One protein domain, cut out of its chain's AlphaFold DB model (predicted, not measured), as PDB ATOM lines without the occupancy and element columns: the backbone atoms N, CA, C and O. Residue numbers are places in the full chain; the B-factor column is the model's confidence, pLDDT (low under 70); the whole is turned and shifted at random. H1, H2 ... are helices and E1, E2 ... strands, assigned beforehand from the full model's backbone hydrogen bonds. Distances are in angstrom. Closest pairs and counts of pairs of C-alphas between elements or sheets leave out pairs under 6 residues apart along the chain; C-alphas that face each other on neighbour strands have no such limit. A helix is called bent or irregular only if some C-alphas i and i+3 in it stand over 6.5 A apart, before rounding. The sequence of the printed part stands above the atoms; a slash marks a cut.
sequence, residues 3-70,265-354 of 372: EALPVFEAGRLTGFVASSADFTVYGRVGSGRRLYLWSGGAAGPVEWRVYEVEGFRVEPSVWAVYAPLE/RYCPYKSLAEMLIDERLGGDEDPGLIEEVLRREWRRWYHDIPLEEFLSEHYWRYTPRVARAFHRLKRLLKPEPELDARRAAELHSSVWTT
ATOM      1  N   GLU A   3     189.722 192.819 174.085       88.12
ATOM      2  CA  GLU A   3     189.864 194.269 174.113       88.12
ATOM      3  C   GLU A   3     188.774 194.891 173.224       88.12
ATOM      4  O   GLU A   3     188.464 194.343 172.163       88.12
ATOM      5  N   ALA A   4     188.145 195.983 173.664       93.25
ATOM      6  CA  ALA A   4     187.268 196.758 172.791       93.25
ATOM      7  C   ALA A   4     188.119 197.713 171.956       93.25
ATOM      8  O   ALA A   4     188.785 198.591 172.502       93.25
ATOM      9  N   LEU A   5     188.081 197.540 170.638       95.81
ATOM     10  CA  LEU A   5     188.823 198.365 169.698       95.81
ATOM     11  C   LEU A   5     187.940 199.523 169.219       95.81
ATOM     12  O   LEU A   5     186.796 199.278 168.819       95.81
ATOM     13  N   PRO A   6     188.430 200.773 169.250       96.75
ATOM     14  CA  PRO A   6     187.716 201.906 168.677       96.75
ATOM     15  C   PRO A   6     187.588 201.735 167.163       96.75
ATOM     16  O   PRO A   6     188.537 201.333 166.493       96.75
ATOM     17  N   VAL A   7     186.407 202.055 166.635       97.62
ATOM     18  CA  VAL A   7     186.115 201.990 165.203       97.62
ATOM     19  C   VAL A   7     186.143 203.386 164.614       97.62
ATOM     20  O   VAL A   7     185.417 204.270 165.078       97.62
ATOM     21  N   PHE A   8     186.954 203.556 163.573       97.12
ATOM     22  CA  PHE A   8     187.074 204.805 162.830       97.12
ATOM     23  C   PHE A   8     186.521 204.666 161.414       97.12
ATOM     24  O   PHE A   8     186.852 203.725 160.698       97.12
ATOM     25  N   GLU A   9     185.730 205.648 160.985       95.19
ATOM     26  CA  GLU A   9     185.280 205.793 159.599       95.19
ATOM     27  C   GLU A   9     185.568 207.229 159.147       95.19
ATOM     28  O   GLU A   9     185.223 208.186 159.841       95.19
ATOM     29  N   ALA A  10     186.259 207.383 158.011       92.88
ATOM     30  CA  ALA A  10     186.705 208.683 157.491       92.88
ATOM     31  C   ALA A  10     187.420 209.563 158.545       92.88
ATOM     32  O   ALA A  10     187.167 210.764 158.648       92.88
ATOM     33  N   GLY A  11     188.284 208.951 159.366       92.75
ATOM     34  CA  GLY A  11     189.047 209.644 160.412       92.75
ATOM     35  C   GLY A  11     188.231 210.060 161.641       92.75
ATOM     36  O   GLY A  11     188.739 210.786 162.487       92.75
ATOM     37  N   ARG A  12     186.974 209.621 161.771       95.25
ATOM     38  CA  ARG A  12     186.119 209.927 162.926       95.25
ATOM     39  C   ARG A  12     185.818 208.670 163.721       95.25
ATOM     40  O   ARG A  12     185.505 207.637 163.136       95.25
ATOM     41  N   LEU A  13     185.858 208.776 165.047       96.00
ATOM     42  CA  LEU A  13     185.412 207.710 165.941       96.00
ATOM     43  C   LEU A  13     183.897 207.516 165.784       96.00
ATOM     44  O   LEU A  13     183.113 208.377 166.180       96.00
ATOM     45  N   THR A  14     183.480 206.385 165.220       96.44
ATOM     46  CA  THR A  14     182.061 206.062 164.999       96.44
ATOM     47  C   THR A  14     181.537 204.993 165.942       96.44
ATOM     48  O   THR A  14     180.321 204.834 166.073       96.44
ATOM     49  N   GLY A  15     182.412 204.271 166.643       96.50
ATOM     50  CA  GLY A  15     181.986 203.194 167.523       96.50
ATOM     51  C   GLY A  15     183.121 202.403 168.149       96.50
ATOM     52  O   GLY A  15     184.245 202.882 168.286       96.50
ATOM     53  N   PHE A  16     182.810 201.166 168.517       97.31
ATOM     54  CA  PHE A  16     183.779 200.164 168.932       97.31
ATOM     55  C   PHE A  16     183.347 198.770 168.492       97.31
ATOM     56  O   PHE A  16     182.157 198.498 168.307       97.31
ATOM     57  N   VAL A  17     184.318 197.871 168.391       97.75
ATOM     58  CA  VAL A  17     184.112 196.449 168.132       97.75
ATOM     59  C   VAL A  17     184.875 195.622 169.164       97.75
ATOM     60  O   VAL A  17     185.979 195.975 169.573       97.75
ATOM     61  N   ALA A  18     184.284 194.523 169.617       96.62
ATOM     62  CA  ALA A  18     184.942 193.577 170.505       96.62
ATOM     63  C   ALA A  18     184.489 192.154 170.180       96.62
ATOM     64  O   ALA A  18     183.291 191.873 170.186       96.62
ATOM     65  N   SER A  19     185.431 191.246 169.937       96.44
ATOM     66  CA  SER A  19     185.125 189.864 169.554       96.44
ATOM     67  C   SER A  19     185.678 188.878 170.579       96.44
ATOM     68  O   SER A  19     186.877 188.845 170.834       96.44
ATOM     69  N   SER A  20     184.817 188.049 171.173       95.69
ATOM     70  CA  SER A  20     185.194 187.047 172.178       95.69
ATOM     71  C   SER A  20     184.359 185.781 172.022       95.69
ATOM     72  O   SER A  20     183.141 185.840 171.885       95.69
ATOM     73  N   ALA A  21     185.015 184.621 172.132       96.12
ATOM     74  CA  ALA A  21     184.373 183.318 171.941       96.12
ATOM     75  C   ALA A  21     183.720 183.250 170.551       96.12
ATOM     76  O   ALA A  21     184.420 183.464 169.564       96.12
ATOM     77  N   ASP A  22     182.421 182.990 170.470       97.44
ATOM     78  CA  ASP A  22     181.673 182.939 169.206       97.44
ATOM     79  C   ASP A  22     180.836 184.204 168.989       97.44
ATOM     80  O   ASP A  22     179.944 184.222 168.146       97.44
ATOM     81  N   PHE A  23     181.109 185.264 169.754       98.12
ATOM     82  CA  PHE A  23     180.350 186.504 169.714       98.12
ATOM     83  C   PHE A  23     181.205 187.691 169.282       98.12
ATOM     84  O   PHE A  23     182.366 187.818 169.678       98.12
ATOM     85  N   THR A  24     180.576 188.615 168.562       98.00
ATOM     86  CA  THR A  24     181.098 189.962 168.320       98.00
ATOM     87  C   THR A  24     180.099 190.987 168.826       98.00
ATOM     88  O   THR A  24     178.896 190.873 168.607       98.00
ATOM     89  N   VAL A  25     180.598 192.002 169.518       97.75
ATOM     90  CA  VAL A  25     179.833 193.164 169.954       97.75
ATOM     91  C   VAL A  25     180.280 194.342 169.113       97.75
ATOM     92  O   VAL A  25     181.471 194.631 169.047       97.75
ATOM     93  N   TYR A  26     179.326 195.034 168.500       97.12
ATOM     94  CA  TYR A  26     179.578 196.282 167.790       97.12
ATOM     95  C   TYR A  26     178.651 197.361 168.343       97.12
ATOM     96  O   TYR A  26     177.427 197.204 168.357       97.12
ATOM     97  N   GLY A  27     179.240 198.439 168.851       95.19
ATOM     98  CA  GLY A  27     178.519 199.604 169.353       95.19
ATOM     99  C   GLY A  27     178.842 200.827 168.516       95.19
ATOM    100  O   GLY A  27     179.996 201.031 168.158       95.19
ATOM    101  N   ARG A  28     177.834 201.651 168.221       93.69
ATOM    102  CA  ARG A  28     178.015 202.945 167.549       93.69
ATOM    103  C   ARG A  28     177.895 204.086 168.553       93.69
ATOM    104  O   ARG A  28     177.088 204.014 169.476       93.69
ATOM    105  N   VAL A  29     178.678 205.143 168.365       88.19
ATOM    106  CA  VAL A  29     178.593 206.363 169.181       88.19
ATOM    107  C   VAL A  29     177.183 206.951 169.061       88.19
ATOM    108  O   VAL A  29     176.630 207.043 167.967       88.19
ATOM    109  N   GLY A  30     176.573 207.300 170.198       84.75
ATOM    110  CA  GLY A  30     175.206 207.835 170.251       84.75
ATOM    111  C   GLY A  30     174.100 206.819 169.931       84.75
ATOM    112  O   GLY A  30     172.934 207.191 169.859       84.75
ATOM    113  N   SER A  31     174.442 205.546 169.739       89.12
ATOM    114  CA  SER A  31     173.503 204.454 169.481       89.12
ATOM    115  C   SER A  31     173.682 203.329 170.506       89.12
ATOM    116  O   SER A  31     174.590 203.343 171.335       89.12
ATOM    117  N   GLY A  32     172.807 202.324 170.454       90.50
ATOM    118  CA  GLY A  32     172.971 201.100 171.235       90.50
ATOM    119  C   GLY A  32     174.129 200.215 170.751       90.50
ATOM    120  O   GLY A  32     174.794 200.484 169.747       90.50
ATOM    121  N   ARG A  33     174.333 199.101 171.460       94.69
ATOM    122  CA  ARG A  33     175.240 198.016 171.057       94.69
ATOM    123  C   ARG A  33     174.454 196.841 170.484       94.69
ATOM    124  O   ARG A  33     173.424 196.464 171.040       94.69
ATOM    125  N   ARG A  34     174.972 196.230 169.422       96.69
ATOM    126  CA  ARG A  34     174.464 194.981 168.844       96.69
ATOM    127  C   ARG A  34     175.396 193.826 169.189       96.69
ATOM    128  O   ARG A  34     176.611 194.005 169.257       96.69
ATOM    129  N   LEU A  35     174.803 192.664 169.427       97.94
ATOM    130  CA  LEU A  35     175.495 191.406 169.674       97.94
ATOM    131  C   LEU A  35     175.278 190.501 168.466       97.94
ATOM    132  O   LEU A  35     174.141 190.329 168.038       97.94
ATOM    133  N   TYR A  36     176.354 189.918 167.958       98.44
ATOM    134  CA  TYR A  36     176.346 189.007 166.824       98.44
ATOM    135  C   TYR A  36     176.859 187.640 167.265       98.44
ATOM    136  O   TYR A  36     177.844 187.571 168.004       98.44
ATOM    137  N   LEU A  37     176.209 186.570 166.810       98.50
ATOM    138  CA  LEU A  37     176.647 185.185 166.994       98.50
ATOM    139  C   LEU A  37     177.168 184.645 165.662       98.50
ATOM    140  O   LEU A  37     176.439 184.652 164.672       98.50
ATOM    141  N   TRP A  38     178.407 184.161 165.657       98.00
ATOM    142  CA  TRP A  38     179.045 183.580 164.478       98.00
ATOM    143  C   TRP A  38     178.578 182.146 164.225       98.00
ATOM    144  O   TRP A  38     178.553 181.337 165.155       98.00
ATOM    145  N   SER A  39     178.264 181.825 162.973       96.56
ATOM    146  CA  SER A  39     177.917 180.497 162.467       96.56
ATOM    147  C   SER A  39     178.201 180.433 160.964       96.56
ATOM    148  O   SER A  39     177.751 181.297 160.216       96.56
ATOM    149  N   GLY A  40     178.912 179.408 160.499       91.12
ATOM    150  CA  GLY A  40     179.144 179.169 159.072       91.12
ATOM    151  C   GLY A  40     179.924 180.284 158.369       91.12
ATOM    152  O   GLY A  40     179.605 180.636 157.239       91.12
ATOM    153  N   GLY A  41     180.911 180.884 159.043       92.44
ATOM    154  CA  GLY A  41     181.773 181.926 158.463       92.44
ATOM    155  C   GLY A  41     181.203 183.353 158.472       92.44
ATOM    156  O   GLY A  41     181.908 184.293 158.100       92.44
ATOM    157  N   ALA A  42     179.965 183.539 158.931       96.56
ATOM    158  CA  ALA A  42     179.337 184.843 159.118       96.56
ATOM    159  C   ALA A  42     178.670 184.935 160.496       96.56
ATOM    160  O   ALA A  42     178.613 183.956 161.236       96.56
ATOM    161  N   ALA A  43     178.175 186.110 160.862       97.94
ATOM    162  CA  ALA A  43     177.465 186.342 162.104       97.94
ATOM    163  C   ALA A  43     176.193 187.145 161.870       97.94
ATOM    164  O   ALA A  43     176.166 188.082 161.070       97.94
ATOM    165  N   GLY A  44     175.152 186.796 162.616       98.19
ATOM    166  CA  GLY A  44     173.890 187.525 162.623       98.19
ATOM    167  C   GLY A  44     173.516 188.016 164.017       98.19
ATOM    168  O   GLY A  44     174.075 187.531 165.012       98.19
ATOM    169  N   PRO A  45     172.611 189.002 164.104       97.81
ATOM    170  CA  PRO A  45     172.242 189.628 165.361       97.81
ATOM    171  C   PRO A  45     171.510 188.647 166.282       97.81
ATOM    172  O   PRO A  45     170.687 187.843 165.849       97.81
ATOM    173  N   VAL A  46     171.788 188.740 167.581       97.88
ATOM    174  CA  VAL A  46     171.104 187.977 168.632       97.88
ATOM    175  C   VAL A  46     170.825 188.865 169.846       97.88
ATOM    176  O   VAL A  46     171.501 189.867 170.088       97.88
ATOM    177  N   GLU A  47     169.822 188.505 170.640       96.94
ATOM    178  CA  GLU A  47     169.439 189.257 171.837       96.94
ATOM    179  C   GLU A  47     170.417 189.054 173.007       96.94
ATOM    180  O   GLU A  47     170.999 187.979 173.191       96.94
ATOM    181  N   TRP A  48     170.520 190.073 173.869       96.19
ATOM    182  CA  TRP A  48     171.232 190.025 175.152       96.19
ATOM    183  C   TRP A  48     170.421 189.294 176.230       96.19
ATOM    184  O   TRP A  48     170.124 189.850 177.287       96.19
ATOM    185  N   ARG A  49     170.059 188.039 175.970       96.25
ATOM    186  CA  ARG A  49     169.338 187.191 176.923       96.25
ATOM    187  C   ARG A  49     170.053 185.873 177.158       96.25
ATOM    188  O   ARG A  49     170.926 185.471 176.394       96.25
ATOM    189  N   VAL A  50     169.672 185.205 178.235       96.94
ATOM    190  CA  VAL A  50     170.092 183.834 178.501       96.94
ATOM    191  C   VAL A  50     169.378 182.905 177.521       96.94
ATOM    192  O   VAL A  50     168.159 182.977 177.385       96.94
ATOM    193  N   TYR A  51     170.129 182.028 176.860       96.25
ATOM    194  CA  TYR A  51     169.579 180.979 176.006       96.25
ATOM    195  C   TYR A  51     169.661 179.639 176.727       96.25
ATOM    196  O   TYR A  51     170.747 179.210 177.125       96.25
ATOM    197  N   GLU A  52     168.516 178.980 176.875       94.62
ATOM    198  CA  GLU A  52     168.436 177.607 177.359       94.62
ATOM    199  C   GLU A  52     168.299 176.659 176.171       94.62
ATOM    200  O   GLU A  52     167.355 176.750 175.390       94.62
ATOM    201  N   VAL A  53     169.272 175.768 176.009       90.06
ATOM    202  CA  VAL A  53     169.340 174.836 174.885       90.06
ATOM    203  C   VAL A  53     169.578 173.443 175.444       90.06
ATOM    204  O   VAL A  53     170.692 173.126 175.848       90.06
ATOM    205  N   GLU A  54     168.524 172.625 175.511       82.00
ATOM    206  CA  GLU A  54     168.574 171.223 175.967       82.00
ATOM    207  C   GLU A  54     169.331 171.030 177.300       82.00
ATOM    208  O   GLU A  54     170.239 170.206 177.416       82.00
ATOM    209  N   GLY A  55     168.999 171.840 178.310       84.00
ATOM    210  CA  GLY A  55     169.643 171.787 179.630       84.00
ATOM    211  C   GLY A  55     171.000 172.501 179.717       84.00
ATOM    212  O   GLY A  55     171.667 172.444 180.755       84.00
ATOM    213  N   PHE A  56     171.423 173.202 178.660       88.38
ATOM    214  CA  PHE A  56     172.572 174.105 178.685       88.38
ATOM    215  C   PHE A  56     172.132 175.557 178.745       88.38
ATOM    216  O   PHE A  56     171.257 175.984 178.004       88.38
ATOM    217  N   ARG A  57     172.808 176.333 179.592       93.69
ATOM    218  CA  ARG A  57     172.614 177.774 179.702       93.69
ATOM    219  C   ARG A  57     173.769 178.494 179.012       93.69
ATOM    220  O   ARG A  57     174.903 178.432 179.491       93.69
ATOM    221  N   VAL A  58     173.491 179.183 177.907       95.69
ATOM    222  CA  VAL A  58     174.451 180.070 177.235       95.69
ATOM    223  C   VAL A  58     174.060 181.509 177.524       95.69
ATOM    224  O   VAL A  58     173.017 181.987 177.093       95.69
ATOM    225  N   GLU A  59     174.909 182.206 178.271       96.44
ATOM    226  CA  GLU A  59     174.681 183.596 178.643       96.44
ATOM    227  C   GLU A  59     175.694 184.500 177.928       96.44
ATOM    228  O   GLU A  59     176.884 184.459 178.259       96.44
ATOM    229  N   PRO A  60     175.273 185.327 176.952       95.38
ATOM    230  CA  PRO A  60     176.189 186.184 176.209       95.38
ATOM    231  C   PRO A  60     177.012 187.126 177.087       95.38
ATOM    232  O   PRO A  60     178.164 187.392 176.761       95.38
ATOM    233  N   SER A  61     176.482 187.566 178.233       92.38
ATOM    234  CA  SER A  61     177.218 188.397 179.198       92.38
ATOM    235  C   SER A  61     178.507 187.726 179.710       92.38
ATOM    236  O   SER A  61     179.436 188.425 180.102       92.38
ATOM    237  N   VAL A  62     178.588 186.388 179.671       93.12
ATOM    238  CA  VAL A  62     179.738 185.580 180.114       93.12
ATOM    239  C   VAL A  62     180.706 185.284 178.966       93.12
ATOM    240  O   VAL A  62     181.911 185.136 179.184       93.12
ATOM    241  N   TRP A  63     180.205 185.198 177.734       94.69
ATOM    242  CA  TRP A  63     180.990 184.772 176.570       94.69
ATOM    243  C   TRP A  63     181.484 185.941 175.712       94.69
ATOM    244  O   TRP A  63     182.627 185.918 175.247       94.69
ATOM    245  N   ALA A  64     180.678 186.993 175.592       94.19
ATOM    246  CA  ALA A  64     180.981 188.240 174.897       94.19
ATOM    247  C   ALA A  64     181.594 189.290 175.845       94.19
ATOM    248  O   ALA A  64     181.281 190.473 175.764       94.19
ATOM    249  N   VAL A  65     182.439 188.862 176.793       88.69
ATOM    250  CA  VAL A  65     183.067 189.769 177.767       88.69
ATOM    251  C   VAL A  65     184.210 190.528 177.109       88.69
ATOM    252  O   VAL A  65     185.166 189.912 176.621       88.69
ATOM    253  N   TYR A  66     184.161 191.852 177.202       89.69
ATOM    254  CA  TYR A  66     185.203 192.745 176.720       89.69
ATOM    255  C   TYR A  66     185.609 193.782 177.774       89.69
ATOM    256  O   TYR A  66     184.835 194.096 178.681       89.69
ATOM    257  N   ALA A  67     186.846 194.271 177.684       85.25
ATOM    258  CA  ALA A  67     187.323 195.387 178.495       85.25
ATOM    259  C   ALA A  67     186.667 196.707 178.040       85.25
ATOM    260  O   ALA A  67     186.340 196.828 176.860       85.25
ATOM    261  N   PRO A  68     186.457 197.690 178.934       83.31
ATOM    262  CA  PRO A  68     185.893 198.986 178.558       83.31
ATOM    263  C   PRO A  68     186.656 199.648 177.405       83.31
ATOM    264  O   PRO A  68     187.871 199.498 177.295       83.31
ATOM    265  N   LEU A  69     185.938 200.393 176.562       85.56
ATOM    266  CA  LEU A  69     186.539 201.147 175.466       85.56
ATOM    267  C   LEU A  69     187.447 202.257 176.011       85.56
ATOM    268  O   LEU A  69     186.996 203.125 176.758       85.56
ATOM    269  N   GLU A  70     188.695 202.272 175.558       83.38
ATOM    270  CA  GLU A  70     189.649 203.350 175.811       83.38
ATOM    271  C   GLU A  70     189.818 204.199 174.550       83.38
ATOM    272  O   GLU A  70     190.755 204.017 173.782       83.38
ATOM    273  N   ARG A 265     198.300 180.660 166.319       94.06
ATOM    274  CA  ARG A 265     197.202 180.299 165.416       94.06
ATOM    275  C   ARG A 265     196.102 179.541 166.151       94.06
ATOM    276  O   ARG A 265     194.948 179.953 166.198       94.06
ATOM    277  N   TYR A 266     196.517 178.551 166.930       95.31
ATOM    278  CA  TYR A 266     195.634 177.713 167.738       95.31
ATOM    279  C   TYR A 266     195.400 178.250 169.158       95.31
ATOM    280  O   TYR A 266     195.263 177.493 170.119       95.31
ATOM    281  N   CYS A 267     195.337 179.573 169.339       95.69
ATOM    282  CA  CYS A 267     195.000 180.154 170.636       95.69
ATOM    283  C   CYS A 267     193.494 180.001 170.928       95.69
ATOM    284  O   CYS A 267     192.678 180.666 170.287       95.69
ATOM    285  N   PRO A 268     193.071 179.275 171.981       95.69
ATOM    286  CA  PRO A 268     191.645 179.043 172.232       95.69
ATOM    287  C   PRO A 268     190.866 180.295 172.635       95.69
ATOM    288  O   PRO A 268     189.633 180.316 172.638       95.69
ATOM    289  N   TYR A 269     191.580 181.361 173.000       94.12
ATOM    290  CA  TYR A 269     190.973 182.640 173.329       94.12
ATOM    291  C   TYR A 269     190.672 183.493 172.099       94.12
ATOM    292  O   TYR A 269     189.907 184.445 172.264       94.12
ATOM    293  N   LYS A 270     191.219 183.173 170.906       95.06
ATOM    294  CA  LYS A 270     190.810 183.840 169.659       95.06
ATOM    295  C   LYS A 270     189.302 183.648 169.500       95.06
ATOM    296  O   LYS A 270     188.741 182.588 169.827       95.06
ATOM    297  N   SER A 271     188.627 184.731 169.145       96.25
ATOM    298  CA  SER A 271     187.223 184.678 168.756       96.25
ATOM    299  C   SER A 271     187.073 183.909 167.447       96.25
ATOM    300  O   SER A 271     188.044 183.750 166.713       96.25
ATOM    301  N   LEU A 272     185.869 183.423 167.149       97.12
ATOM    302  CA  LEU A 272     185.617 182.775 165.865       97.12
ATOM    303  C   LEU A 272     185.878 183.748 164.700       97.12
ATOM    304  O   LEU A 272     186.496 183.357 163.722       97.12
ATOM    305  N   ALA A 273     185.544 185.034 164.867       96.81
ATOM    306  CA  ALA A 273     185.923 186.093 163.929       96.81
ATOM    307  C   ALA A 273     187.437 186.124 163.655       96.81
ATOM    308  O   ALA A 273     187.859 186.136 162.506       96.81
ATOM    309  N   GLU A 274     188.259 186.117 164.711       96.62
ATOM    310  CA  GLU A 274     189.720 186.120 164.575       96.62
ATOM    311  C   GLU A 274     190.244 184.836 163.932       96.62
ATOM    312  O   GLU A 274     191.161 184.928 163.130       96.62
ATOM    313  N   MET A 275     189.671 183.667 164.241       96.44
ATOM    314  CA  MET A 275     190.083 182.411 163.600       96.44
ATOM    315  C   MET A 275     189.858 182.457 162.085       96.44
ATOM    316  O   MET A 275     190.776 182.170 161.328       96.44
ATOM    317  N   LEU A 276     188.690 182.928 161.644       95.94
ATOM    318  CA  LEU A 276     188.361 183.057 160.219       95.94
ATOM    319  C   LEU A 276     189.257 184.069 159.483       95.94
ATOM    320  O   LEU A 276     189.484 183.952 158.279       95.94
ATOM    321  N   ILE A 277     189.744 185.095 160.189       95.44
ATOM    322  CA  ILE A 277     190.723 186.054 159.656       95.44
ATOM    323  C   ILE A 277     192.102 185.390 159.551       95.44
ATOM    324  O   ILE A 277     192.750 185.475 158.510       95.44
ATOM    325  N   ASP A 278     192.526 184.705 160.611       94.50
ATOM    326  CA  ASP A 278     193.829 184.047 160.750       94.50
ATOM    327  C   ASP A 278     194.029 182.898 159.750       94.50
ATOM    328  O   ASP A 278     195.108 182.727 159.185       94.50
ATOM    329  N   GLU A 279     192.975 182.135 159.449       92.75
ATOM    330  CA  GLU A 279     193.001 181.074 158.436       92.75
ATOM    331  C   GLU A 279     193.469 181.588 157.071       92.75
ATOM    332  O   GLU A 279     194.259 180.919 156.404       92.75
ATOM    333  N   ARG A 280     193.066 182.810 156.696       89.06
ATOM    334  CA  ARG A 280     193.451 183.457 155.429       89.06
ATOM    335  C   ARG A 280     194.919 183.873 155.388       89.06
ATOM    336  O   ARG A 280     195.459 184.043 154.300       89.06
ATOM    337  N   LEU A 281     195.547 184.057 156.549       89.38
ATOM    338  CA  LEU A 281     196.968 184.398 156.660       89.38
ATOM    339  C   LEU A 281     197.875 183.165 156.531       89.38
ATOM    340  O   LEU A 281     199.047 183.307 156.187       89.38
ATOM    341  N   GLY A 282     197.337 181.962 156.765       86.94
ATOM    342  CA  GLY A 282     198.094 180.710 156.722       86.94
ATOM    343  C   GLY A 282     199.187 180.617 157.797       86.94
ATOM    344  O   GLY A 282     199.090 181.229 158.860       86.94
ATOM    345  N   GLY A 283     200.228 179.830 157.516       86.44
ATOM    346  CA  GLY A 283     201.404 179.714 158.388       86.44
ATOM    347  C   GLY A 283     201.359 178.562 159.387       86.44
ATOM    348  O   GLY A 283     201.928 178.674 160.468       86.44
ATOM    349  N   ASP A 284     200.682 177.468 159.043       88.75
ATOM    350  CA  ASP A 284     200.838 176.209 159.767       88.75
ATOM    351  C   ASP A 284     202.226 175.629 159.519       88.75
ATOM    352  O   ASP A 284     202.592 175.355 158.378       88.75
ATOM    353  N   GLU A 285     202.979 175.432 160.597       92.38
ATOM    354  CA  GLU A 285     204.304 174.815 160.531       92.38
ATOM    355  C   GLU A 285     204.211 173.332 160.132       92.38
ATOM    356  O   GLU A 285     204.978 172.855 159.300       92.38
ATOM    357  N   ASP A 286     203.235 172.607 160.692       95.81
ATOM    358  CA  ASP A 286     202.934 171.216 160.340       95.81
ATOM    359  C   ASP A 286     201.410 170.993 160.287       95.81
ATOM    360  O   ASP A 286     200.792 170.583 161.278       95.81
ATOM    361  N   PRO A 287     200.761 171.282 159.142       94.75
ATOM    362  CA  PRO A 287     199.319 171.107 159.003       94.75
ATOM    363  C   PRO A 287     198.887 169.638 159.139       94.75
ATOM    364  O   PRO A 287     197.773 169.378 159.590       94.75
ATOM    365  N   GLY A 288     199.760 168.678 158.806       97.56
ATOM    366  CA  GLY A 288     199.466 167.247 158.910       97.56
ATOM    367  C   GLY A 288     199.362 166.785 160.363       97.56
ATOM    368  O   GLY A 288     198.395 166.115 160.732       97.56
ATOM    369  N   LEU A 289     200.308 167.207 161.210       97.62
ATOM    370  CA  LEU A 289     200.244 166.967 162.652       97.62
ATOM    371  C   LEU A 289     198.974 167.575 163.253       97.62
ATOM    372  O   LEU A 289     198.280 166.910 164.026       97.62
ATOM    373  N   ILE A 290     198.648 168.822 162.908       97.50
ATOM    374  CA  ILE A 290     197.457 169.480 163.453       97.50
ATOM    375  C   ILE A 290     196.170 168.783 163.003       97.50
ATOM    376  O   ILE A 290     195.276 168.565 163.827       97.50
ATOM    377  N   GLU A 291     196.071 168.384 161.735       97.81
ATOM    378  CA  GLU A 291     194.925 167.621 161.244       97.81
ATOM    379  C   GLU A 291     194.770 166.302 162.016       97.81
ATOM    380  O   GLU A 291     193.668 165.957 162.459       97.81
ATOM    381  N   GLU A 292     195.868 165.574 162.231       98.38
ATOM    382  CA  GLU A 292     195.858 164.337 163.011       98.38
ATOM    383  C   GLU A 292     195.370 164.579 164.447       98.38
ATOM    384  O   GLU A 292     194.502 163.849 164.941       98.38
ATOM    385  N   VAL A 293     195.895 165.614 165.104       98.38
ATOM    386  CA  VAL A 293     195.532 166.014 166.470       98.38
ATOM    387  C   VAL A 293     194.039 166.330 166.561       98.38
ATOM    388  O   VAL A 293     193.341 165.744 167.391       98.38
ATOM    389  N   LEU A 294     193.525 167.174 165.665       98.38
ATOM    390  CA  LEU A 294     192.114 167.560 165.620       98.38
ATOM    391  C   LEU A 294     191.192 166.363 165.366       98.38
ATOM    392  O   LEU A 294     190.161 166.223 166.026       98.38
ATOM    393  N   ARG A 295     191.558 165.455 164.451       98.44
ATOM    394  CA  ARG A 295     190.773 164.238 164.181       98.44
ATOM    395  C   ARG A 295     190.754 163.292 165.379       98.44
ATOM    396  O   ARG A 295     189.712 162.699 165.665       98.44
ATOM    397  N   ARG A 296     191.882 163.126 166.078       98.31
ATOM    398  CA  ARG A 296     191.961 162.321 167.311       98.31
ATOM    399  C   ARG A 296     191.104 162.927 168.418       98.31
ATOM    400  O   ARG A 296     190.330 162.203 169.046       98.31
ATOM    401  N   GLU A 297     191.210 164.237 168.613       97.62
ATOM    402  CA  GLU A 297     190.425 164.996 169.584       97.62
ATOM    403  C   GLU A 297     188.920 164.857 169.309       97.62
ATOM    404  O   GLU A 297     188.153 164.453 170.189       97.62
ATOM    405  N   TRP A 298     188.502 165.061 168.058       98.56
ATOM    406  CA  TRP A 298     187.114 164.888 167.640       98.56
ATOM    407  C   TRP A 298     186.573 163.485 167.950       98.56
ATOM    408  O   TRP A 298     185.575 163.357 168.664       98.56
ATOM    409  N   ARG A 299     187.263 162.423 167.500       98.12
ATOM    410  CA  ARG A 299     186.837 161.027 167.740       98.12
ATOM    411  C   ARG A 299     186.676 160.727 169.227       98.12
ATOM    412  O   ARG A 299     185.749 160.025 169.623       98.12
ATOM    413  N   ARG A 300     187.590 161.246 170.048       97.19
ATOM    414  CA  ARG A 300     187.644 160.939 171.477       97.19
ATOM    415  C   ARG A 300     186.546 161.639 172.274       97.19
ATOM    416  O   ARG A 300     186.031 161.040 173.216       97.19
ATOM    417  N   TRP A 301     186.188 162.876 171.925       97.06
ATOM    418  CA  TRP A 301     185.353 163.703 172.806       97.06
ATOM    419  C   TRP A 301     184.187 164.453 172.143       97.06
ATOM    420  O   TRP A 301     183.281 164.873 172.867       97.06
ATOM    421  N   TYR A 302     184.184 164.614 170.817       97.81
ATOM    422  CA  TYR A 302     183.238 165.470 170.081       97.81
ATOM    423  C   TYR A 302     182.503 164.736 168.946       97.81
ATOM    424  O   TYR A 302     181.942 165.384 168.068       97.81
ATOM    425  N   HIS A 303     182.486 163.397 168.952       95.94
ATOM    426  CA  HIS A 303     181.898 162.568 167.886       95.94
ATOM    427  C   HIS A 303     180.392 162.793 167.659       95.94
ATOM    428  O   HIS A 303     179.846 162.332 166.662       95.94
ATOM    429  N   ASP A 304     179.713 163.476 168.580       95.62
ATOM    430  CA  ASP A 304     178.304 163.847 168.471       95.62
ATOM    431  C   ASP A 304     178.060 165.146 167.672       95.62
ATOM    432  O   ASP A 304     176.916 165.502 167.393       95.62
ATOM    433  N   ILE A 305     179.131 165.844 167.285       98.06
ATOM    434  CA  ILE A 305     179.116 166.973 166.353       98.06
ATOM    435  C   ILE A 305     179.734 166.487 165.032       98.06
ATOM    436  O   ILE A 305     180.782 165.838 165.082       98.06
ATOM    437  N   PRO A 306     179.145 166.778 163.854       98.31
ATOM    438  CA  PRO A 306     179.774 166.456 162.571       98.31
ATOM    439  C   PRO A 306     181.204 167.005 162.497       98.31
ATOM    440  O   PRO A 306     181.463 168.117 162.960       98.31
ATOM    441  N   LEU A 307     182.141 166.227 161.944       98.31
ATOM    442  CA  LEU A 307     183.558 166.604 161.921       98.31
ATOM    443  C   LEU A 307     183.765 167.940 161.197       98.31
ATOM    444  O   LEU A 307     184.545 168.772 161.647       98.31
ATOM    445  N   GLU A 308     183.039 168.155 160.106       97.81
ATOM    446  CA  GLU A 308     183.095 169.369 159.300       97.81
ATOM    447  C   GLU A 308     182.707 170.596 160.136       97.81
ATOM    448  O   GLU A 308     183.451 171.572 160.161       97.81
ATOM    449  N   GLU A 309     181.608 170.509 160.896       98.00
ATOM    450  CA  GLU A 309     181.162 171.576 161.804       98.00
ATOM    451  C   GLU A 309     182.130 171.760 162.985       98.00
ATOM    452  O   GLU A 309     182.385 172.880 163.421       98.00
ATOM    453  N   PHE A 310     182.719 170.674 163.501       98.44
ATOM    454  CA  PHE A 310     183.745 170.738 164.548       98.44
ATOM    455  C   PHE A 310     184.978 171.534 164.125       98.44
ATOM    456  O   PHE A 310     185.482 172.344 164.914       98.44
ATOM    457  N   LEU A 311     185.440 171.308 162.896       97.50
ATOM    458  CA  LEU A 311     186.591 171.993 162.329       97.50
ATOM    459  C   LEU A 311     186.248 173.451 161.999       97.50
ATOM    460  O   LEU A 311     186.909 174.342 162.527       97.50
ATOM    461  N   SER A 312     185.184 173.703 161.225       96.25
ATOM    462  CA  SER A 312     184.846 175.050 160.735       96.25
ATOM    463  C   SER A 312     184.436 176.030 161.838       96.25
ATOM    464  O   SER A 312     184.589 177.239 161.696       96.25
ATOM    465  N   GLU A 313     183.901 175.533 162.954       97.44
ATOM    466  CA  GLU A 313     183.492 176.363 164.096       97.44
ATOM    467  C   GLU A 313     184.556 176.399 165.211       97.44
ATOM    468  O   GLU A 313     184.386 177.062 166.248       97.44
ATOM    469  N   HIS A 314     185.679 175.700 165.003       97.81
ATOM    470  CA  HIS A 314     186.783 175.554 165.949       97.81
ATOM    471  C   HIS A 314     186.296 175.121 167.342       97.81
ATOM    472  O   HIS A 314     186.621 175.754 168.358       97.81
ATOM    473  N   TYR A 315     185.475 174.068 167.409       98.19
ATOM    474  CA  TYR A 315     184.867 173.628 168.670       98.19
ATOM    475  C   TYR A 315     185.862 173.020 169.665       98.19
ATOM    476  O   TYR A 315     185.582 173.034 170.867       98.19
ATOM    477  N   TRP A 316     187.048 172.603 169.208       97.81
ATOM    478  CA  TRP A 316     188.185 172.219 170.061       97.81
ATOM    479  C   TRP A 316     188.540 173.296 171.097       97.81
ATOM    480  O   TRP A 316     189.030 172.996 172.178       97.81
ATOM    481  N   ARG A 317     188.218 174.576 170.846       97.31
ATOM    482  CA  ARG A 317     188.463 175.671 171.805       97.31
ATOM    483  C   ARG A 317     187.681 175.525 173.110       97.31
ATOM    484  O   ARG A 317     187.966 176.243 174.072       97.31
ATOM    485  N   TYR A 318     186.677 174.660 173.159       97.12
ATOM    486  CA  TYR A 318     185.750 174.516 174.272       97.12
ATOM    487  C   TYR A 318     185.785 173.106 174.847       97.12
ATOM    488  O   TYR A 318     186.114 172.155 174.153       97.12
ATOM    489  N   THR A 319     185.343 172.935 176.097       95.94
ATOM    490  CA  THR A 319     185.037 171.584 176.591       95.94
ATOM    491  C   THR A 319     183.928 170.950 175.743       95.94
ATOM    492  O   THR A 319     183.069 171.685 175.243       95.94
ATOM    493  N   PRO A 320     183.837 169.609 175.662       96.00
ATOM    494  CA  PRO A 320     182.788 168.933 174.889       96.00
ATOM    495  C   PRO A 320     181.374 169.403 175.239       96.00
ATOM    496  O   PRO A 320     180.531 169.621 174.375       96.00
ATOM    497  N   ARG A 321     181.132 169.646 176.533       94.94
ATOM    498  CA  ARG A 321     179.862 170.178 177.035       94.94
ATOM    499  C   ARG A 321     179.530 171.552 176.444       94.94
ATOM    500  O   ARG A 321     178.388 171.794 176.070       94.94
ATOM    501  N   VAL A 322     180.507 172.453 176.401       95.75
ATOM    502  CA  VAL A 322     180.319 173.823 175.906       95.75
ATOM    503  C   VAL A 322     180.250 173.845 174.379       95.75
ATOM    504  O   VAL A 322     179.397 174.543 173.839       95.75
ATOM    505  N   ALA A 323     181.072 173.049 173.690       97.31
ATOM    506  CA  ALA A 323     181.007 172.878 172.239       97.31
ATOM    507  C   ALA A 323     179.606 172.440 171.788       97.31
ATOM    508  O   ALA A 323     178.999 173.098 170.946       97.31
ATOM    509  N   ARG A 324     179.037 171.409 172.432       96.75
ATOM    510  CA  ARG A 324     177.651 170.972 172.194       96.75
ATOM    511  C   ARG A 324     176.634 172.090 172.383       96.75
ATOM    512  O   ARG A 324     175.728 172.237 171.568       96.75
ATOM    513  N   ALA A 325     176.773 172.871 173.455       96.56
ATOM    514  CA  ALA A 325     175.867 173.979 173.737       96.56
ATOM    515  C   ALA A 325     175.916 175.044 172.629       96.56
ATOM    516  O   ALA A 325     174.864 175.480 172.165       96.56
ATOM    517  N   PHE A 326     177.112 175.422 172.162       97.38
ATOM    518  CA  PHE A 326     177.269 176.369 171.055       97.38
ATOM    519  C   PHE A 326     176.749 175.816 169.728       97.38
ATOM    520  O   PHE A 326     176.002 176.513 169.047       97.38
ATOM    521  N   HIS A 327     177.084 174.572 169.386       97.56
ATOM    522  CA  HIS A 327     176.583 173.900 168.185       97.56
ATOM    523  C   HIS A 327     175.050 173.909 168.126       97.56
ATOM    524  O   HIS A 327     174.451 174.371 167.153       97.56
ATOM    525  N   ARG A 328     174.389 173.504 169.213       96.25
ATOM    526  CA  ARG A 328     172.922 173.499 169.283       96.25
ATOM    527  C   ARG A 328     172.335 174.908 169.266       96.25
ATOM    528  O   ARG A 328     171.339 175.131 168.586       96.25
ATOM    529  N   LEU A 329     172.956 175.864 169.964       97.25
ATOM    530  CA  LEU A 329     172.515 177.261 169.960       97.25
ATOM    531  C   LEU A 329     172.515 177.846 168.544       97.25
ATOM    532  O   LEU A 329     171.533 178.465 168.143       97.25
ATOM    533  N   LYS A 330     173.586 177.625 167.774       97.12
ATOM    534  CA  LYS A 330     173.686 178.106 166.388       97.12
ATOM    535  C   LYS A 330     172.614 177.485 165.496       97.12
ATOM    536  O   LYS A 330     171.964 178.202 164.740       97.12
ATOM    537  N   ARG A 331     172.346 176.183 165.650       95.31
ATOM    538  CA  ARG A 331     171.273 175.483 164.918       95.31
ATOM    539  C   ARG A 331     169.867 175.927 165.309       95.31
ATOM    540  O   ARG A 331     168.974 175.869 164.466       95.31
ATOM    541  N   LEU A 332     169.669 176.332 166.562       95.25
ATOM    542  CA  LEU A 332     168.400 176.859 167.060       95.25
ATOM    543  C   LEU A 332     168.142 178.274 166.538       95.25
ATOM    544  O   LEU A 332     167.050 178.551 166.057       95.25
ATOM    545  N   LEU A 333     169.137 179.160 166.649       95.81
ATOM    546  CA  LEU A 333     168.972 180.574 166.315       95.81
ATOM    547  C   LEU A 333     169.079 180.858 164.818       95.81
ATOM    548  O   LEU A 333     168.421 181.786 164.365       95.81
ATOM    549  N   LYS A 334     169.900 180.095 164.078       94.31
ATOM    550  CA  LYS A 334     170.177 180.280 162.639       94.31
ATOM    551  C   LYS A 334     170.277 181.765 162.260       94.31
ATOM    552  O   LYS A 334     169.474 182.242 161.461       94.31
ATOM    553  N   PRO A 335     171.197 182.509 162.896       92.12
ATOM    554  CA  PRO A 335     171.183 183.960 162.819       92.12
ATOM    555  C   PRO A 335     171.408 184.413 161.369       92.12
ATOM    556  O   PRO A 335     172.326 183.927 160.707       92.12
ATOM    557  N   GLU A 336     170.565 185.323 160.881       95.31
ATOM    558  CA  GLU A 336     170.674 185.850 159.517       95.31
ATOM    559  C   GLU A 336     171.986 186.635 159.356       95.31
ATOM    560  O   GLU A 336     172.243 187.547 160.147       95.31
ATOM    561  N   PRO A 337     172.842 186.299 158.374       96.50
ATOM    562  CA  PRO A 337     174.143 186.945 158.219       96.50
ATOM    563  C   PRO A 337     174.051 188.467 158.006       96.50
ATOM    564  O   PRO A 337     173.525 188.928 156.998       96.50
ATOM    565  N   GLU A 338     174.643 189.244 158.917       97.12
ATOM    566  CA  GLU A 338     174.823 190.705 158.797       97.12
ATOM    567  C   GLU A 338     176.303 191.125 158.839       97.12
ATOM    568  O   GLU A 338     176.662 192.216 158.391       97.12
ATOM    569  N   LEU A 339     177.173 190.281 159.400       96.75
ATOM    570  CA  LEU A 339     178.595 190.553 159.582       96.75
ATOM    571  C   LEU A 339     179.417 189.363 159.089       96.75
ATOM    572  O   LEU A 339     179.294 188.268 159.623       96.75
ATOM    573  N   ASP A 340     180.288 189.569 158.106       96.44
ATOM    574  CA  ASP A 340     181.237 188.551 157.655       96.44
ATOM    575  C   ASP A 340     182.650 188.791 158.219       96.44
ATOM    576  O   ASP A 340     182.947 189.822 158.835       96.44
ATOM    577  N   ALA A 341     183.548 187.822 158.015       95.06
ATOM    578  CA  ALA A 341     184.932 187.909 158.489       95.06
ATOM    579  C   ALA A 341     185.700 189.106 157.898       95.06
ATOM    580  O   ALA A 341     186.581 189.653 158.560       95.06
ATOM    581  N   ARG A 342     185.361 189.550 156.678       96.19
ATOM    582  CA  ARG A 342     186.006 190.710 156.047       96.19
ATOM    583  C   ARG A 342     185.600 191.997 156.757       96.19
ATOM    584  O   ARG A 342     186.466 192.782 157.131       96.19
ATOM    585  N   ARG A 343     184.307 192.203 156.989       97.06
ATOM    586  CA  ARG A 343     183.813 193.384 157.692       97.06
ATOM    587  C   ARG A 343     184.281 193.398 159.142       97.06
ATOM    588  O   ARG A 343     184.634 194.458 159.650       97.06
ATOM    589  N   ALA A 344     184.346 192.243 159.806       97.12
ATOM    590  CA  ALA A 344     184.942 192.143 161.136       97.12
ATOM    591  C   ALA A 344     186.425 192.556 161.134       97.12
ATOM    592  O   ALA A 344     186.836 193.324 162.004       97.12
ATOM    593  N   ALA A 345     187.197 192.112 160.135       97.50
ATOM    594  CA  ALA A 345     188.588 192.519 159.962       97.50
ATOM    595  C   ALA A 345     188.728 194.035 159.778       97.50
ATOM    596  O   ALA A 345     189.506 194.647 160.499       97.50
ATOM    597  N   GLU A 346     187.927 194.648 158.898       97.69
ATOM    598  CA  GLU A 346     187.916 196.104 158.671       97.69
ATOM    599  C   GLU A 346     187.605 196.892 159.955       97.69
ATOM    600  O   GLU A 346     188.238 197.908 160.246       97.69
ATOM    601  N   LEU A 347     186.636 196.421 160.748       97.56
ATOM    602  CA  LEU A 347     186.294 197.048 162.023       97.56
ATOM    603  C   LEU A 347     187.462 196.950 163.016       97.56
ATOM    604  O   LEU A 347     187.822 197.961 163.622       97.56
ATOM    605  N   HIS A 348     188.072 195.768 163.167       97.44
ATOM    606  CA  HIS A 348     189.215 195.568 164.065       97.44
ATOM    607  C   HIS A 348     190.461 196.347 163.613       97.44
ATOM    608  O   HIS A 348     191.177 196.898 164.449       97.44
ATOM    609  N   SER A 349     190.723 196.410 162.306       97.62
ATOM    610  CA  SER A 349     191.906 197.067 161.748       97.62
ATOM    611  C   SER A 349     191.780 198.590 161.708       97.62
ATOM    612  O   SER A 349     192.792 199.271 161.576       97.62
ATOM    613  N   SER A 350     190.570 199.146 161.841       97.88
ATOM    614  CA  SER A 350     190.319 200.582 161.640       97.88
ATOM    615  C   SER A 350     191.199 201.509 162.493       97.88
ATOM    616  O   SER A 350     191.676 202.525 161.993       97.88
ATOM    617  N   VAL A 351     191.499 201.148 163.747       97.19
ATOM    618  CA  VAL A 351     192.414 201.911 164.621       97.19
ATOM    619  C   VAL A 351     193.862 201.928 164.098       97.19
ATOM    620  O   VAL A 351     194.614 202.878 164.324       97.19
ATOM    621  N   TRP A 352     194.249 200.900 163.343       97.56
ATOM    622  CA  TRP A 352     195.575 200.749 162.743       97.56
ATOM    623  C   TRP A 352     195.690 201.410 161.372       97.56
ATOM    624  O   TRP A 352     196.794 201.745 160.948       97.56
ATOM    625  N   THR A 353     194.567 201.611 160.681       96.50
ATOM    626  CA  THR A 353     194.531 202.144 159.311       96.50
ATOM    627  C   THR A 353     194.007 203.575 159.221       96.50
ATOM    628  O   THR A 353     194.209 204.226 158.200       96.50
ATOM    629  N   THR A 354     193.344 204.096 160.258       96.81
ATOM    630  CA  THR A 354     192.910 205.504 160.310       96.81
ATOM    631  C   THR A 354     194.115 206.454 160.288       96.81
ATOM    632  O   THR A 354     195.161 206.082 160.821       96.81
TER     633      THR A 354
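Overview. This is residues 3 to 70 and 265 to 354 of the 372 residues of the protein "Phosphoadenosine phosphosulfate reductase" of Pyrolobus fumarii (strain DSM 11204 / 1A) (UniProt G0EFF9). A strongly curled sheet of five strands, E1 to E5, has H6 and residues 272 to 276 of H2 packed on one face. Beyond one end of its strands H5 packs on the small hairpin E6 and E7 and on the end of E4, while H3 and H4 make a helical end away from the sheet. The 158 printed residues hold seven named strands and then six named helices, a mixed class. The large sheet is antiparallel in the order E1, E2, E3, E4, E5. The whole is compact, with a radius of gyration of the C-alphas of 16.2 A and spans of 49 by 40 by 25 A.

Along the chain. Find C-alpha 5 at (188.823, 198.365, 169.698), where E1, residues 5 to 9, begins. E2, residues 12 to 20, runs 24.7 A; E3, residues 23 to 28, 16.7 A; E4, residues 33 to 39, 19.7 A. Then come E5, residues 42 to 46, E6, residues 51 to 53, E7, residues 56 to 58, and H1, residues 60 to 63. Past the cut, look for H2, residues 272 to 281, 14.7 A, and H3, residues 287 to 302, 20.3 A, starting at (199.319, 171.107, 159.003). H4, residues 307 to 312, H5, residues 320 to 333, 20.0 A, and H6, residues 341 to 353, 17.2 A, follow; H6 ends at (194.531, 202.144, 159.311).

Arrangement. E1 to E5 form a meander, each strand the antiparallel neighbour of the one before. Look for N 7 and O 15 at 2.8 A in E1 and E2, N 18 and O 25 at 2.9 A in E2 and E3, N 36 and O 24 at 2.8 A in E3 and E4, and N 39 and O 42 at 2.8 A in E4 and E5. H2 and H6 on one face of this sheet give two layers; the closest C-alphas of E1 and H6 are those of Phe 8 and Ser 350, 5.5 A. H6 is irregular, with C-alphas 348 and 351 7.1 A apart. With residues 341 to 345 alone it touches H2, about perpendicular at 80 degrees; the closest C-alphas are those of Ala 273 and Ala 341, 5.8 A. H1 only grazes the sheet. H5 is on the sheet, and its closest C-alpha pair with E4 is Ser 39 and Lys 330, 6.2 A. In the hairpin E6 and E7, N 53 and O 56 are 2.8 A apart; the closest C-alphas of E7 and H5 are those of Phe 56 and Ala 325, 5.9 A. H3 touches H4 at a steep tilt of 58 degrees, opposite ways, closest at the C-alphas of Trp 298 and Leu 307, 6.9 A. Every O i to N i+4 pair is within hydrogen-bond range in H3, H4 and H5, against 4 of 6 in H2 and 7 of 9 in H6; H1 is too short for one.

Size, cuts and confidence. The two C-alphas farthest apart are those of Gly 11 and Arg 300, 50.0 A. Residues 71 to 264 are not printed, and C-alphas 70 and 265 stand 26.4 A apart across the cut. Of the links that are printed whole, none is long. The mean pLDDT of the printed part is 95.2, and no printed residue is under 70.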